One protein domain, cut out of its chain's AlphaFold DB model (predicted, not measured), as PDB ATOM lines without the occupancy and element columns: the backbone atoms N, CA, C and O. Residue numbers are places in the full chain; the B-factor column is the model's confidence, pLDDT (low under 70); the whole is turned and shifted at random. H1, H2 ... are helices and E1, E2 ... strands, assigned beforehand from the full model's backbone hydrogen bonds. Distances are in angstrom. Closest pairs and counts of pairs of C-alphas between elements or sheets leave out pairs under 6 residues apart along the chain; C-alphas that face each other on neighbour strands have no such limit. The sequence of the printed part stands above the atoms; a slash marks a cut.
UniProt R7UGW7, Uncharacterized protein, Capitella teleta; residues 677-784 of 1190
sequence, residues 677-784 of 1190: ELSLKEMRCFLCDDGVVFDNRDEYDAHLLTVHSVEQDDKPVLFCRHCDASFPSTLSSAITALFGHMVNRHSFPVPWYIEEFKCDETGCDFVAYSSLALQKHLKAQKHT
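What this domain is: This is residues 677 to 784 of the 1190 residues of an uncharacterized protein of Capitella teleta (UniProt R7UGW7). A small two-stranded hairpin, E1 and E2, lies with H1 at one end of the domain, H2 runs through the middle with its first half beside E2, and H3 lies at the other end with a long loop that folds back on itself. The printed part has 108 residues, with the order H1, E1, E2, H2, H3 along the chain; the sheet E1 - E2 is antiparallel. The class is mostly helix, though under half of the residues, 48, are in named elements. The whole is compact, with a radius of gyration of the C-alphas of 14.7 A and spans of 42 by 31 by 24 A.

Where its parts are: E1 is residues 709 to 712, and E2 is residues 715 to 719, 12.8 A long. H1, residues 697 to 708, measures 15.5 A from C-alpha 697 at (195.965, 265.644, 184.192). H2, residues 731 to 746, is the longest helix at 21.1 A. H3, residues 771 to 781, measures 15.2 A and ends with C-alpha 781 at (181.080, 250.044, 160.430).

How they stand to each other: The hairpin E1 and E2 has N 710 and O 717 3.0 A apart and N 717 and O 710 2.9 A apart, within hydrogen-bond range. The closest C-alphas of E2 and H2, those of Leu 718 and Ala 734, are 6.7 A apart. Those of H1 and E2, His 708 and Leu 718, are 6.1 A apart. H1 and H2 are close but not clearly touching, with the C-alphas of Asp 701 and Leu 731 closest at 7.5 A. Their lines stand at a steep tilt of 60 degrees and run the same way. H3 is apart from H1, H2, E1 and E2. In H1, H2 and H3 every O i to N i+4 pair is within hydrogen-bond range.

The domain as a whole: The C-alphas farthest apart, of Asp 714 and Thr 762, are 44.9 A apart. The printed part has no cut. The links E2 to H2, 11 residues, and H2 to H3, 24 residues, are long; in the latter, residues 757 to 758 pair antiparallel with 767 to 768. Mean pLDDT of the printed part is 90.7, with residues 782 to 784 under 70.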
ATOM      1  N   GLU A 677     192.778 260.015 174.068       80.88
ATOM      2  CA  GLU A 677     192.788 259.924 175.533       80.88
ATOM      3  C   GLU A 677     191.702 258.981 176.070       80.88
ATOM      4  O   GLU A 677     190.580 258.937 175.559       80.88
ATOM      5  N   LEU A 678     192.063 258.207 177.102       91.38
ATOM      6  CA  LEU A 678     191.133 257.450 177.941       91.38
ATOM      7  C   LEU A 678     190.226 258.459 178.660       91.38
ATOM      8  O   LEU A 678     190.749 259.326 179.363       91.38
ATOM      9  N   SER A 679     188.907 258.370 178.472       91.00
ATOM     10  CA  SER A 679     187.983 259.350 179.056       91.00
ATOM     11  C   SER A 679     187.680 259.009 180.516       91.00
ATOM     12  O   SER A 679     187.243 257.900 180.838       91.00
ATOM     13  N   LEU A 680     187.952 259.975 181.393       93.25
ATOM     14  CA  LEU A 680     187.874 259.862 182.845       93.25
ATOM     15  C   LEU A 680     186.941 260.956 183.380       93.25
ATOM     16  O   LEU A 680     187.169 262.141 183.147       93.25
ATOM     17  N   LYS A 681     185.900 260.546 184.107       92.75
ATOM     18  CA  LYS A 681     184.953 261.420 184.823       92.75
ATOM     19  C   LYS A 681     185.559 261.959 186.122       92.75
ATOM     20  O   LYS A 681     185.239 263.063 186.542       92.75
ATOM     21  N   GLU A 682     186.431 261.166 186.740       95.94
ATOM     22  CA  GLU A 682     187.275 261.528 187.877       95.94
ATOM     23  C   GLU A 682     188.703 261.076 187.546       95.94
ATOM     24  O   GLU A 682     188.905 259.976 187.025       95.94
ATOM     25  N   MET A 683     189.698 261.921 187.822       95.19
ATOM     26  CA  MET A 683     191.106 261.655 187.514       95.19
ATOM     27  C   MET A 683     191.716 260.686 188.537       95.19
ATOM     28  O   MET A 683     192.547 261.070 189.354       95.19
ATOM     29  N   ARG A 684     191.274 259.422 188.508       96.50
ATOM     30  CA  ARG A 684     191.659 258.371 189.459       96.50
ATOM     31  C   ARG A 684     192.495 257.273 188.797       96.50
ATOM     32  O   ARG A 684     192.147 256.785 187.722       96.50
ATOM     33  N   CYS A 685     193.605 256.871 189.420       96.50
ATOM     34  CA  CYS A 685     194.480 255.824 188.886       96.50
ATOM     35  C   CYS A 685     193.855 254.429 189.038       96.50
ATOM     36  O   CYS A 685     193.685 253.939 190.152       96.50
ATOM     37  N   PHE A 686     193.592 253.754 187.914       95.62
ATOM     38  CA  PHE A 686     193.090 252.370 187.877       95.62
ATOM     39  C   PHE A 686     194.180 251.298 188.078       95.62
ATOM     40  O   PHE A 686     193.879 250.106 188.042       95.62
ATOM     41  N   LEU A 687     195.443 251.706 188.252       95.44
ATOM     42  CA  LEU A 687     196.574 250.821 188.563       95.44
ATOM     43  C   LEU A 687     196.995 250.881 190.043       95.44
ATOM     44  O   LEU A 687     197.835 250.080 190.448       95.44
ATOM     45  N   CYS A 688     196.424 251.792 190.839       95.56
ATOM     46  CA  CYS A 688     196.541 251.796 192.296       95.56
ATOM     47  C   CYS A 688     195.344 251.086 192.922       95.56
ATOM     48  O   CYS A 688     194.201 251.389 192.586       95.56
ATOM     49  N   ASP A 689     195.608 250.222 193.895       91.81
ATOM     50  CA  ASP A 689     194.582 249.481 194.630       91.81
ATOM     51  C   ASP A 689     193.754 250.416 195.535       91.81
ATOM     52  O   ASP A 689     192.534 250.290 195.605       91.81
ATOM     53  N   ASP A 690     194.394 251.444 196.108       89.69
ATOM     54  CA  ASP A 690     193.742 252.537 196.850       89.69
ATOM     55  C   ASP A 690     192.965 253.521 195.952       89.69
ATOM     56  O   ASP A 690     192.247 254.392 196.445       89.69
ATOM     57  N   GLY A 691     193.138 253.437 194.625       86.69
ATOM     58  CA  GLY A 691     192.517 254.346 193.662       86.69
ATOM     59  C   GLY A 691     192.825 255.823 193.939       86.69
ATOM     60  O   GLY A 691     191.905 256.598 194.204       86.69
ATOM     61  N   VAL A 692     194.102 256.217 193.878       95.50
ATOM     62  CA  VAL A 692     194.557 257.603 194.112       95.50
ATOM     63  C   VAL A 692     193.913 258.573 193.110       95.50
ATOM     64  O   VAL A 692     193.878 258.285 191.912       95.50
ATOM     65  N   VAL A 693     193.420 259.714 193.603       95.75
ATOM     66  CA  VAL A 693     192.825 260.815 192.817       95.75
ATOM     67  C   VAL A 693     193.831 261.958 192.677       95.75
ATOM     68  O   VAL A 693     194.611 262.204 193.594       95.75
ATOM     69  N   PHE A 694     193.788 262.660 191.545       96.44
ATOM     70  CA  PHE A 694     194.653 263.797 191.221       96.44
ATOM     71  C   PHE A 694     193.807 265.008 190.816       96.44
ATOM     72  O   PHE A 694     192.786 264.843 190.146       96.44
ATOM     73  N   ASP A 695     194.240 266.222 191.165       92.56
ATOM     74  CA  ASP A 695     193.467 267.442 190.879       92.56
ATOM     75  C   ASP A 695     193.513 267.822 189.388       92.56
ATOM     76  O   ASP A 695     192.668 268.569 188.889       92.56
ATOM     77  N   ASN A 696     194.508 267.320 188.648       92.88
ATOM     78  CA  ASN A 696     194.689 267.608 187.229       92.88
ATOM     79  C   ASN A 696     195.378 266.473 186.450       92.88
ATOM     80  O   ASN A 696     195.845 265.469 186.993       92.88
ATOM     81  N   ARG A 697     195.425 266.643 185.122       90.12
ATOM     82  CA  ARG A 697     195.965 265.644 184.192       90.12
ATOM     83  C   ARG A 697     197.483 265.480 184.283       90.12
ATOM     84  O   ARG A 697     197.952 264.355 184.135       90.12
ATOM     85  N   ASP A 698     198.225 266.562 184.518       88.38
ATOM     86  CA  ASP A 698     199.691 266.524 184.553       88.38
ATOM     87  C   ASP A 698     200.192 265.717 185.761       88.38
ATOM     88  O   ASP A 698     201.134 264.938 185.625       88.38
ATOM     89  N   GLU A 699     199.522 265.821 186.912       93.69
ATOM     90  CA  GLU A 699     199.776 264.990 188.098       93.69
ATOM     91  C   GLU A 699     199.453 263.510 187.867       93.69
ATOM     92  O   GLU A 699     200.287 262.652 188.154       93.69
ATOM     93  N   TYR A 700     198.284 263.205 187.294       95.44
ATOM     94  CA  TYR A 700     197.874 261.837 186.949       95.44
ATOM     95  C   TYR A 700     198.864 261.163 185.982       95.44
ATOM     96  O   TYR A 700     199.298 260.029 186.201       95.44
ATOM     97  N   ASP A 701     199.261 261.869 184.918       93.31
ATOM     98  CA  ASP A 701     200.221 261.360 183.935       93.31
ATOM     99  C   ASP A 701     201.653 261.291 184.504       93.31
ATOM    100  O   ASP A 701     202.393 260.359 184.182       93.31
ATOM    101  N   ALA A 702     202.049 262.210 185.394       92.62
ATOM    102  CA  ALA A 702     203.321 262.123 186.112       92.62
ATOM    103  C   ALA A 702     203.363 260.908 187.052       92.62
ATOM    104  O   ALA A 702     204.334 260.156 187.015       92.62
ATOM    105  N   HIS A 703     202.306 260.672 187.831       96.00
ATOM    106  CA  HIS A 703     202.164 259.509 188.708       96.00
ATOM    107  C   HIS A 703     202.238 258.183 187.931       96.00
ATOM    108  O   HIS A 703     202.968 257.271 188.320       96.00
ATOM    109  N   LEU A 704     201.550 258.075 186.790       94.56
ATOM    110  CA  LEU A 704     201.620 256.871 185.955       94.56
ATOM    111  C   LEU A 704     203.016 256.630 185.365       94.56
ATOM    112  O   LEU A 704     203.401 255.476 185.167       94.56
ATOM    113  N   LEU A 705     203.795 257.686 185.117       92.94
ATOM    114  CA  LEU A 705     205.198 257.558 184.716       92.94
ATOM    115  C   LEU A 705     206.107 257.135 185.878       92.94
ATOM    116  O   LEU A 705     206.967 256.284 185.668       92.94
ATOM    117  N   THR A 706     205.940 257.706 187.075       94.12
ATOM    118  CA  THR A 706     206.851 257.478 188.212       94.12
ATOM    119  C   THR A 706     206.552 256.214 189.015       94.12
ATOM    120  O   THR A 706     207.484 255.633 189.564       94.12
ATOM    121  N   VAL A 707     205.290 255.780 189.085       96.00
ATOM    122  CA  VAL A 707     204.851 254.631 189.903       96.00
ATOM    123  C   VAL A 707     204.566 253.385 189.058       96.00
ATOM    124  O   VAL A 707     204.787 252.267 189.520       96.00
ATOM    125  N   HIS A 708     204.093 253.552 187.818       95.31
ATOM    126  CA  HIS A 708     203.564 252.445 187.006       95.31
ATOM    127  C   HIS A 708     204.315 252.175 185.692       95.31
ATOM    128  O   HIS A 708     203.946 251.245 184.968       95.31
ATOM    129  N   SER A 709     205.369 252.939 185.379       94.88
ATOM    130  CA  SER A 709     206.196 252.723 184.186       94.88
ATOM    131  C   SER A 709     207.630 252.332 184.534       94.88
ATOM    132  O   SER A 709     208.208 252.835 185.493       94.88
ATOM    133  N   VAL A 710     208.217 251.452 183.722       94.75
ATOM    134  CA  VAL A 710     209.638 251.082 183.790       94.75
ATOM    135  C   VAL A 710     210.333 251.613 182.537       94.75
ATOM    136  O   VAL A 710     209.774 251.535 181.441       94.75
ATOM    137  N   GLU A 711     211.547 252.158 182.667       88.88
ATOM    138  CA  GLU A 711     212.328 252.568 181.496       88.88
ATOM    139  C   GLU A 711     212.891 251.346 180.749       88.88
ATOM    140  O   GLU A 711     213.733 250.612 181.264       88.88
ATOM    141  N   GLN A 712     212.459 251.155 179.501       90.00
ATOM    142  CA  GLN A 712     212.971 250.136 178.582       90.00
ATOM    143  C   GLN A 712     213.243 250.773 177.208       90.00
ATOM    144  O   GLN A 712     212.412 251.502 176.665       90.00
ATOM    145  N   ASP A 713     214.428 250.528 176.639       86.62
ATOM    146  CA  ASP A 713     214.895 251.139 175.381       86.62
ATOM    147  C   ASP A 713     214.693 252.668 175.316       86.62
ATOM    148  O   ASP A 713     214.165 253.210 174.332       86.62
ATOM    149  N   ASP A 714     215.130 253.357 176.377       81.81
ATOM    150  CA  ASP A 714     215.127 254.820 176.532       81.81
ATOM    151  C   ASP A 714     213.713 255.458 176.538       81.81
ATOM    152  O   ASP A 714     213.541 256.627 176.170       81.81
ATOM    153  N   LYS A 715     212.684 254.675 176.916       82.75
ATOM    154  CA  LYS A 715     211.257 255.056 176.958       82.75
ATOM    155  C   LYS A 715     210.553 254.483 178.198       82.75
ATOM    156  O   LYS A 715     210.866 253.358 178.575       82.75
ATOM    157  N   PRO A 716     209.540 255.170 178.756       86.44
ATOM    158  CA  PRO A 716     208.638 254.570 179.735       86.44
ATOM    159  C   PRO A 716     207.757 253.503 179.072       86.44
ATOM    160  O   PRO A 716     207.189 253.730 177.998       86.44
ATOM    161  N   VAL A 717     207.623 252.353 179.724       94.56
ATOM    162  CA  VAL A 717     206.748 251.250 179.314       94.56
ATOM    163  C   VAL A 717     205.853 250.874 180.492       94.56
ATOM    164  O   VAL A 717     206.347 250.594 181.580       94.56
ATOM    165  N   LEU A 718     204.536 250.882 180.271       96.38
ATOM    166  CA  LEU A 718     203.559 250.363 181.233       96.38
ATOM    167  C   LEU A 718     203.408 248.849 181.038       96.38
ATOM    168  O   LEU A 718     203.402 248.376 179.897       96.38
ATOM    169  N   PHE A 719     203.243 248.110 182.131       95.56
ATOM    170  CA  PHE A 719     203.059 246.655 182.145       95.56
ATOM    171  C   PHE A 719     201.691 246.296 182.733       95.56
ATOM    172  O   PHE A 719     201.161 247.020 183.577       95.56
ATOM    173  N   CYS A 720     201.107 245.182 182.292       96.38
ATOM    174  CA  CYS A 720     199.902 244.649 182.918       96.38
ATOM    175  C   CYS A 720     200.243 243.996 184.265       96.38
ATOM    176  O   CYS A 720     201.177 243.209 184.365       96.38
ATOM    177  N   ARG A 721     199.446 244.268 185.305       95.06
ATOM    178  CA  ARG A 721     199.576 243.602 186.617       95.06
ATOM    179  C   ARG A 721     199.149 242.122 186.602       95.06
ATOM    180  O   ARG A 721     199.322 241.438 187.604       95.06
ATOM    181  N   HIS A 722     198.590 241.632 185.493       94.19
ATOM    182  CA  HIS A 722     198.012 240.287 185.376       94.19
ATOM    183  C   HIS A 722     198.672 239.393 184.304       94.19
ATOM    184  O   HIS A 722     198.316 238.220 184.206       94.19
ATOM    185  N   CYS A 723     199.603 239.912 183.490       96.06
ATOM    186  CA  CYS A 723     200.475 239.128 182.601       96.06
ATOM    187  C   CYS A 723     201.642 239.979 182.063       96.06
ATOM    188  O   CYS A 723     201.611 241.204 182.154       96.06
ATOM    189  N   ASP A 724     202.618 239.352 181.401       95.19
ATOM    190  CA  ASP A 724     203.825 239.999 180.848       95.19
ATOM    191  C   ASP A 724     203.578 240.965 179.659       95.19
ATOM    192  O   ASP A 724     204.509 241.362 178.954       95.19
ATOM    193  N   ALA A 725     202.326 241.351 179.392       94.38
ATOM    194  CA  ALA A 725     201.985 242.293 178.333       94.38
ATOM    195  C   ALA A 725     202.484 243.710 178.664       94.38
ATOM    196  O   ALA A 725     202.103 244.304 179.676       94.38
ATOM    197  N   SER A 726     203.296 244.274 177.766       94.94
ATOM    198  CA  SER A 726     203.884 245.606 177.905       94.94
ATOM    199  C   SER A 726     203.454 246.554 176.779       94.94
ATOM    200  O   SER A 726     203.192 246.143 175.645       94.94
ATOM    201  N   PHE A 727     203.355 247.849 177.095       95.06
ATOM    202  CA  PHE A 727     202.706 248.857 176.248       95.06
ATOM    203  C   PHE A 727     203.658 250.013 175.874       95.06
ATOM    204  O   PHE A 727     203.471 251.147 176.323       95.06
ATOM    205  N   PRO A 728     204.690 249.768 175.036       85.62
ATOM    206  CA  PRO A 728     205.683 250.773 174.649       85.62
ATOM    207  C   PRO A 728     205.111 251.784 173.638       85.62
ATOM    208  O   PRO A 728     205.219 251.619 172.419       85.62
ATOM    209  N   SER A 729     204.490 252.854 174.137       85.81
ATOM    210  CA  SER A 729     203.849 253.899 173.325       85.81
ATOM    211  C   SER A 729     203.968 255.285 173.975       85.81
ATOM    212  O   SER A 729     204.578 255.449 175.026       85.81
ATOM    213  N   THR A 730     203.387 256.318 173.361       87.19
ATOM    214  CA  THR A 730     203.143 257.592 174.061       87.19
ATOM    215  C   THR A 730     202.163 257.361 175.206       87.19
ATOM    216  O   THR A 730     201.136 256.734 174.960       87.19
ATOM    217  N   LEU A 731     202.436 257.913 176.392       87.50
ATOM    218  CA  LEU A 731     201.716 257.649 177.644       87.50
ATOM    219  C   LEU A 731     200.192 257.477 177.490       87.50
ATOM    220  O   LEU A 731     199.707 256.376 177.709       87.50
ATOM    221  N   SER A 732     199.452 258.477 176.993       87.12
ATOM    222  CA  SER A 732     197.993 258.361 176.773       87.12
ATOM    223  C   SER A 732     197.569 257.127 175.951       87.12
ATOM    224  O   SER A 732     196.627 256.411 176.296       87.12
ATOM    225  N   SER A 733     198.309 256.819 174.884       86.56
ATOM    226  CA  SER A 733     198.080 255.638 174.042       86.56
ATOM    227  C   SER A 733     198.487 254.332 174.732       86.56
ATOM    228  O   SER A 733     197.870 253.305 174.466       86.56
ATOM    229  N   ALA A 734     199.511 254.354 175.594       91.69
ATOM    230  CA  ALA A 734     199.909 253.208 176.410       91.69
ATOM    231  C   ALA A 734     198.845 252.906 177.477       91.69
ATOM    232  O   ALA A 734     198.398 251.771 177.568       91.69
ATOM    233  N   ILE A 735     198.369 253.932 178.191       94.75
ATOM    234  CA  ILE A 735     197.281 253.863 179.176       94.75
ATOM    235  C   ILE A 735     196.013 253.292 178.534       94.75
ATOM    236  O   ILE A 735     195.457 252.311 179.020       94.75
ATOM    237  N   THR A 736     195.577 253.868 177.409       94.00
ATOM    238  CA  THR A 736     194.347 253.444 176.718       94.00
ATOM    239  C   THR A 736     194.452 252.003 176.199       94.00
ATOM    240  O   THR A 736     193.473 251.258 176.236       94.00
ATOM    241  N   ALA A 737     195.637 251.584 175.734       91.88
ATOM    242  CA  ALA A 737     195.880 250.216 175.281       91.88
ATOM    243  C   ALA A 737     195.972 249.212 176.442       91.88
ATOM    244  O   ALA A 737     195.412 248.124 176.327       91.88
ATOM    245  N   LEU A 738     196.619 249.582 177.552       95.81
ATOM    246  CA  LEU A 738     196.712 248.773 178.767       95.81
ATOM    247  C   LEU A 738     195.333 248.571 179.400       95.81
ATOM    248  O   LEU A 738     194.956 247.432 179.652       95.81
ATOM    249  N   PHE A 739     194.546 249.637 179.576       96.25
ATOM    250  CA  PHE A 739     193.185 249.524 180.108       96.25
ATOM    251  C   PHE A 739     192.305 248.641 179.212       96.25
ATOM    252  O   PHE A 739     191.692 247.682 179.678       96.25
ATOM    253  N   GLY A 740     192.319 248.892 177.897       92.50
ATOM    254  CA  GLY A 740     191.610 248.058 176.928       92.50
ATOM    255  C   GLY A 740     192.057 246.591 176.955       92.50
ATOM    256  O   GLY A 740     191.226 245.701 176.799       92.50
ATOM    257  N   HIS A 741     193.340 246.315 177.193       95.44
ATOM    258  CA  HIS A 741     193.852 244.960 177.387       95.44
ATOM    259  C   HIS A 741     193.366 244.336 178.706       95.44
ATOM    260  O   HIS A 741     192.886 243.207 178.676       95.44
ATOM    261  N   MET A 742     193.432 245.053 179.832       96.06
ATOM    262  CA  MET A 742     192.989 244.559 181.142       96.06
ATOM    263  C   MET A 742     191.518 244.130 181.110       96.06
ATOM    264  O   MET A 742     191.202 243.009 181.511       96.06
ATOM    265  N   VAL A 743     190.634 244.954 180.537       95.25
ATOM    266  CA  VAL A 743     189.214 244.597 180.379       95.25
ATOM    267  C   VAL A 743     189.046 243.381 179.453       95.25
ATOM    268  O   VAL A 743     188.427 242.396 179.841       95.25
ATOM    269  N   ASN A 744     189.642 243.394 178.252       91.12
ATOM    270  CA  ASN A 744     189.409 242.352 177.238       91.12
ATOM    271  C   ASN A 744     190.179 241.029 177.449       91.12
ATOM    272  O   ASN A 744     189.909 240.060 176.739       91.12
ATOM    273  N   ARG A 745     191.179 240.971 178.340       94.94
ATOM    274  CA  ARG A 745     192.006 239.766 178.575       94.94
ATOM    275  C   ARG A 745     191.997 239.249 180.006       94.94
ATOM    276  O   ARG A 745     192.268 238.068 180.193       94.94
ATOM    277  N   HIS A 746     191.677 240.093 180.982       95.00
ATOM    278  CA  HIS A 746     191.654 239.725 182.400       95.00
ATOM    279  C   HIS A 746     190.281 239.949 183.047       95.00
ATOM    280  O   HIS A 746     190.164 239.851 184.265       95.00
ATOM    281  N   SER A 747     189.251 240.252 182.244       93.19
ATOM    282  CA  SER A 747     187.893 240.573 182.707       93.19
ATOM    283  C   SER A 747     187.871 241.681 183.766       93.19
ATOM    284  O   SER A 747     187.034 241.671 184.668       93.19
ATOM    285  N   PHE A 748     188.818 242.624 183.682       95.25
ATOM    286  CA  PHE A 748     188.972 243.690 184.668       95.25
ATOM    287  C   PHE A 748     187.689 244.539 184.729       95.25
ATOM    288  O   PHE A 748     187.264 245.048 183.686       95.25
ATOM    289  N   PRO A 749     187.060 244.701 185.909       94.50
ATOM    290  CA  PRO A 749     185.804 245.429 186.028       94.50
ATOM    291  C   PRO A 749     186.025 246.905 185.694       94.50
ATOM    292  O   PRO A 749     186.892 247.556 186.276       94.50
ATOM    293  N   VAL A 750     185.240 247.443 184.757       95.81
ATOM    294  CA  VAL A 750     185.336 248.851 184.342       95.81
ATOM    295  C   VAL A 750     184.954 249.749 185.529       95.81
ATOM    296  O   VAL A 750     183.805 249.697 185.977       95.81
ATOM    297  N   PRO A 751     185.870 250.579 186.063       95.62
ATOM    298  CA  PRO A 751     185.550 251.453 187.185       95.62
ATOM    299  C   PRO A 751     184.556 252.542 186.768       95.62
ATOM    300  O   PRO A 751     184.666 253.107 185.681       95.62
ATOM    301  N   TRP A 752     183.617 252.893 187.652       95.50
ATOM    302  CA  TRP A 752     182.521 253.838 187.369       95.50
ATOM    303  C   TRP A 752     182.986 255.223 186.874       95.50
ATOM    304  O   TRP A 752     182.261 255.894 186.128       95.50
ATOM    305  N   TYR A 753     184.191 255.639 187.277       95.12
ATOM    306  CA  TYR A 753     184.825 256.900 186.894       95.12
ATOM    307  C   TYR A 753     185.431 256.886 185.485       95.12
ATOM    308  O   TYR A 753     185.834 257.936 184.994       95.12
ATOM    309  N   ILE A 754     185.469 255.741 184.805       96.12
ATOM    310  CA  ILE A 754     185.851 255.636 183.394       96.12
ATOM    311  C   ILE A 754     184.578 255.718 182.539       96.12
ATOM    312  O   ILE A 754     183.498 255.269 182.936       96.12
ATOM    313  N   GLU A 755     184.660 256.385 181.392       95.25
ATOM    314  CA  GLU A 755     183.516 256.584 180.502       95.25
ATOM    315  C   GLU A 755     183.453 255.510 179.404       95.25
ATOM    316  O   GLU A 755     184.413 255.287 178.662       95.25
ATOM    317  N   GLU A 756     182.301 254.841 179.307       96.25
ATOM    318  CA  GLU A 756     182.012 253.841 178.279       96.25
ATOM    319  C   GLU A 756     181.350 254.485 177.056       96.25
ATOM    320  O   GLU A 756     180.194 254.905 177.103       96.25
ATOM    321  N   PHE A 757     182.048 254.487 175.925       94.44
ATOM    322  CA  PHE A 757     181.501 254.845 174.620       94.44
ATOM    323  C   PHE A 757     180.999 253.581 173.916       94.44
ATOM    324  O   PHE A 757     181.775 252.867 173.273       94.44
ATOM    325  N   LYS A 758     179.704 253.287 174.058       94.44
ATOM    326  CA  LYS A 758     179.039 252.178 173.352       94.44
ATOM    327  C   LYS A 758     178.771 252.562 171.894       94.44
ATOM    328  O   LYS A 758     178.818 253.737 171.535       94.44
ATOM    329  N   CYS A 759     178.558 251.567 171.039       94.25
ATOM    330  CA  CYS A 759     178.202 251.789 169.644       94.25
ATOM    331  C   CYS A 759     176.682 251.948 169.504       94.25
ATOM    332  O   CYS A 759     175.939 251.054 169.891       94.25
ATOM    333  N   ASP A 760     176.224 253.056 168.916       91.31
ATOM    334  CA  ASP A 760     174.789 253.319 168.694       91.31
ATOM    335  C   ASP A 760     174.192 252.502 167.523       91.31
ATOM    336  O   ASP A 760     172.994 252.573 167.254       91.31
ATOM    337  N   GLU A 761     175.017 251.755 166.782       87.50
ATOM    338  CA  GLU A 761     174.575 250.922 165.657       87.50
ATOM    339  C   GLU A 761     173.923 249.631 166.201       87.50
ATOM    340  O   GLU A 761     174.566 248.842 166.900       87.50
ATOM    341  N   THR A 762     172.647 249.398 165.882       85.62
ATOM    342  CA  THR A 762     171.846 248.279 166.416       85.62
ATOM    343  C   THR A 762     172.493 246.915 166.170       85.62
ATOM    344  O   THR A 762     172.803 246.573 165.028       85.62
ATOM    345  N   GLY A 763     172.646 246.114 167.230       88.25
ATOM    346  CA  GLY A 763     173.306 244.804 167.168       88.25
ATOM    347  C   GLY A 763     174.838 244.861 167.230       88.25
ATOM    348  O   GLY A 763     175.494 243.896 166.841       88.25
ATOM    349  N   CYS A 764     175.427 245.976 167.683       91.44
ATOM    350  CA  CYS A 764     176.870 246.094 167.869       91.44
ATOM    351  C   CYS A 764     177.278 246.319 169.334       91.44
ATOM    352  O   CYS A 764     177.385 247.452 169.798       91.44
ATOM    353  N   ASP A 765     177.653 245.240 170.022       91.00
ATOM    354  CA  ASP A 765     178.109 245.246 171.425       91.00
ATOM    355  C   ASP A 765     179.513 245.860 171.641       91.00
ATOM    356  O   ASP A 765     180.206 245.568 172.618       91.00
ATOM    357  N   PHE A 766     179.995 246.694 170.715       92.31
ATOM    358  CA  PHE A 766     181.324 247.288 170.809       92.31
ATOM    359  C   PHE A 766     181.350 248.453 171.804       92.31
ATOM    360  O   PHE A 766     180.739 249.499 171.580       92.31
ATOM    361  N   VAL A 767     182.146 248.293 172.864       91.62
ATOM    362  CA  VAL A 767     182.439 249.335 173.854       91.62
ATOM    363  C   VAL A 767     183.871 249.842 173.675       91.62
ATOM    364  O   VAL A 767     184.821 249.068 173.547       91.62
ATOM    365  N   ALA A 768     184.036 251.162 173.689       93.00
ATOM    366  CA  ALA A 768     185.321 251.846 173.685       93.00
ATOM    367  C   ALA A 768     185.475 252.745 174.915       93.00
ATOM    368  O   ALA A 768     184.516 253.347 175.374       93.00
ATOM    369  N   TYR A 769     186.711 252.924 175.381       94.50
ATOM    370  CA  TYR A 769     187.037 253.791 176.529       94.50
ATOM    371  C   TYR A 769     187.722 255.108 176.107       94.50
ATOM    372  O   TYR A 769     188.280 255.843 176.916       94.50
ATOM    373  N   SER A 770     187.713 255.408 174.803       92.75
ATOM    374  CA  SER A 770     188.177 256.680 174.234       92.75
ATOM    375  C   SER A 770     187.362 257.050 172.997       92.75
ATOM    376  O   SER A 770     187.008 256.187 172.184       92.75
ATOM    377  N   SER A 771     187.118 258.348 172.804       87.75
ATOM    378  CA  SER A 771     186.330 258.855 171.673       87.75
ATOM    379  C   SER A 771     186.953 258.501 170.313       87.75
ATOM    380  O   SER A 771     186.235 258.185 169.361       87.75
ATOM    381  N   LEU A 772     188.289 258.454 170.204       85.62
ATOM    382  CA  LEU A 772     188.975 257.989 168.994       85.62
ATOM    383  C   LEU A 772     188.828 256.479 168.751       85.62
ATOM    384  O   LEU A 772     188.823 256.070 167.588       85.62
ATOM    385  N   ALA A 773     188.719 255.643 169.788       85.62
ATOM    386  CA  ALA A 773     188.453 254.217 169.600       85.62
ATOM    387  C   ALA A 773     187.032 253.994 169.055       85.62
ATOM    388  O   ALA A 773     186.898 253.321 168.030       85.62
ATOM    389  N   LEU A 774     186.012 254.661 169.619       91.31
ATOM    390  CA  LEU A 774     184.660 254.637 169.044       91.31
ATOM    391  C   LEU A 774     184.660 255.200 167.614       91.31
ATOM    392  O   LEU A 774     184.148 254.562 166.701       91.31
ATOM    393  N   GLN A 775     185.313 256.339 167.354       85.81
ATOM    394  CA  GLN A 775     185.396 256.884 165.994       85.81
ATOM    395  C   GLN A 775     186.098 255.950 164.997       85.81
ATOM    396  O   GLN A 775     185.754 255.975 163.816       85.81
ATOM    397  N   LYS A 776     187.103 255.168 165.414       84.50
ATOM    398  CA  LYS A 776     187.748 254.159 164.552       84.50
ATOM    399  C   LYS A 776     186.781 253.015 164.246       84.50
ATOM    400  O   LYS A 776     186.688 252.620 163.087       84.50
ATOM    401  N   HIS A 777     186.036 252.550 165.247       89.31
ATOM    402  CA  HIS A 777     184.999 251.535 165.082       89.31
ATOM    403  C   HIS A 777     183.862 252.013 164.163       89.31
ATOM    404  O   HIS A 777     183.598 251.382 163.145       89.31
ATOM    405  N   LEU A 778     183.265 253.179 164.430       85.19
ATOM    406  CA  LEU A 778     182.199 253.757 163.601       85.19
ATOM    407  C   LEU A 778     182.652 254.020 162.155       85.19
ATOM    408  O   LEU A 778     181.855 253.896 161.229       85.19
ATOM    409  N   LYS A 779     183.935 254.342 161.928       81.88
ATOM    410  CA  LYS A 779     184.511 254.434 160.572       81.88
ATOM    411  C   LYS A 779     184.648 253.061 159.903       81.88
ATOM    412  O   LYS A 779     184.485 252.987 158.692       81.88
ATOM    413  N   ALA A 780     184.909 251.989 160.655       74.44
ATOM    414  CA  ALA A 780     184.906 250.623 160.131       74.44
ATOM    415  C   ALA A 780     183.481 250.136 159.796       74.44
ATOM    416  O   ALA A 780     183.266 249.653 158.686       74.44
ATOM    417  N   GLN A 781     182.500 250.354 160.682       74.00
ATOM    418  CA  GLN A 781     181.080 250.044 160.430       74.00
ATOM    419  C   GLN A 781     180.533 250.806 159.215       74.00
ATOM    420  O   GLN A 781     179.943 250.235 158.299       74.00
ATOM    421  N   LYS A 782     180.846 252.100 159.097       59.56
ATOM    422  CA  LYS A 782     180.453 252.919 157.933       59.56
ATOM    423  C   LYS A 782     181.265 252.603 156.663       59.56
ATOM    424  O   LYS A 782     181.204 253.347 155.680       59.56
ATOM    425  N   HIS A 783     182.007 251.492 156.658       51.94
ATOM    426  CA  HIS A 783     182.670 250.886 155.500       51.94
ATOM    427  C   HIS A 783     182.260 249.419 155.238       51.94
ATOM    428  O   HIS A 783     182.661 248.885 154.204       51.94
ATOM    429  N   THR A 784     181.447 248.780 156.093       46.22
ATOM    430  CA  THR A 784     180.824 247.469 155.807       46.22
ATOM    431  C   THR A 784     179.503 247.636 155.049       46.22
ATOM    432  O   THR A 784     179.338 247.034 153.991       46.22
TER     433      THR A 784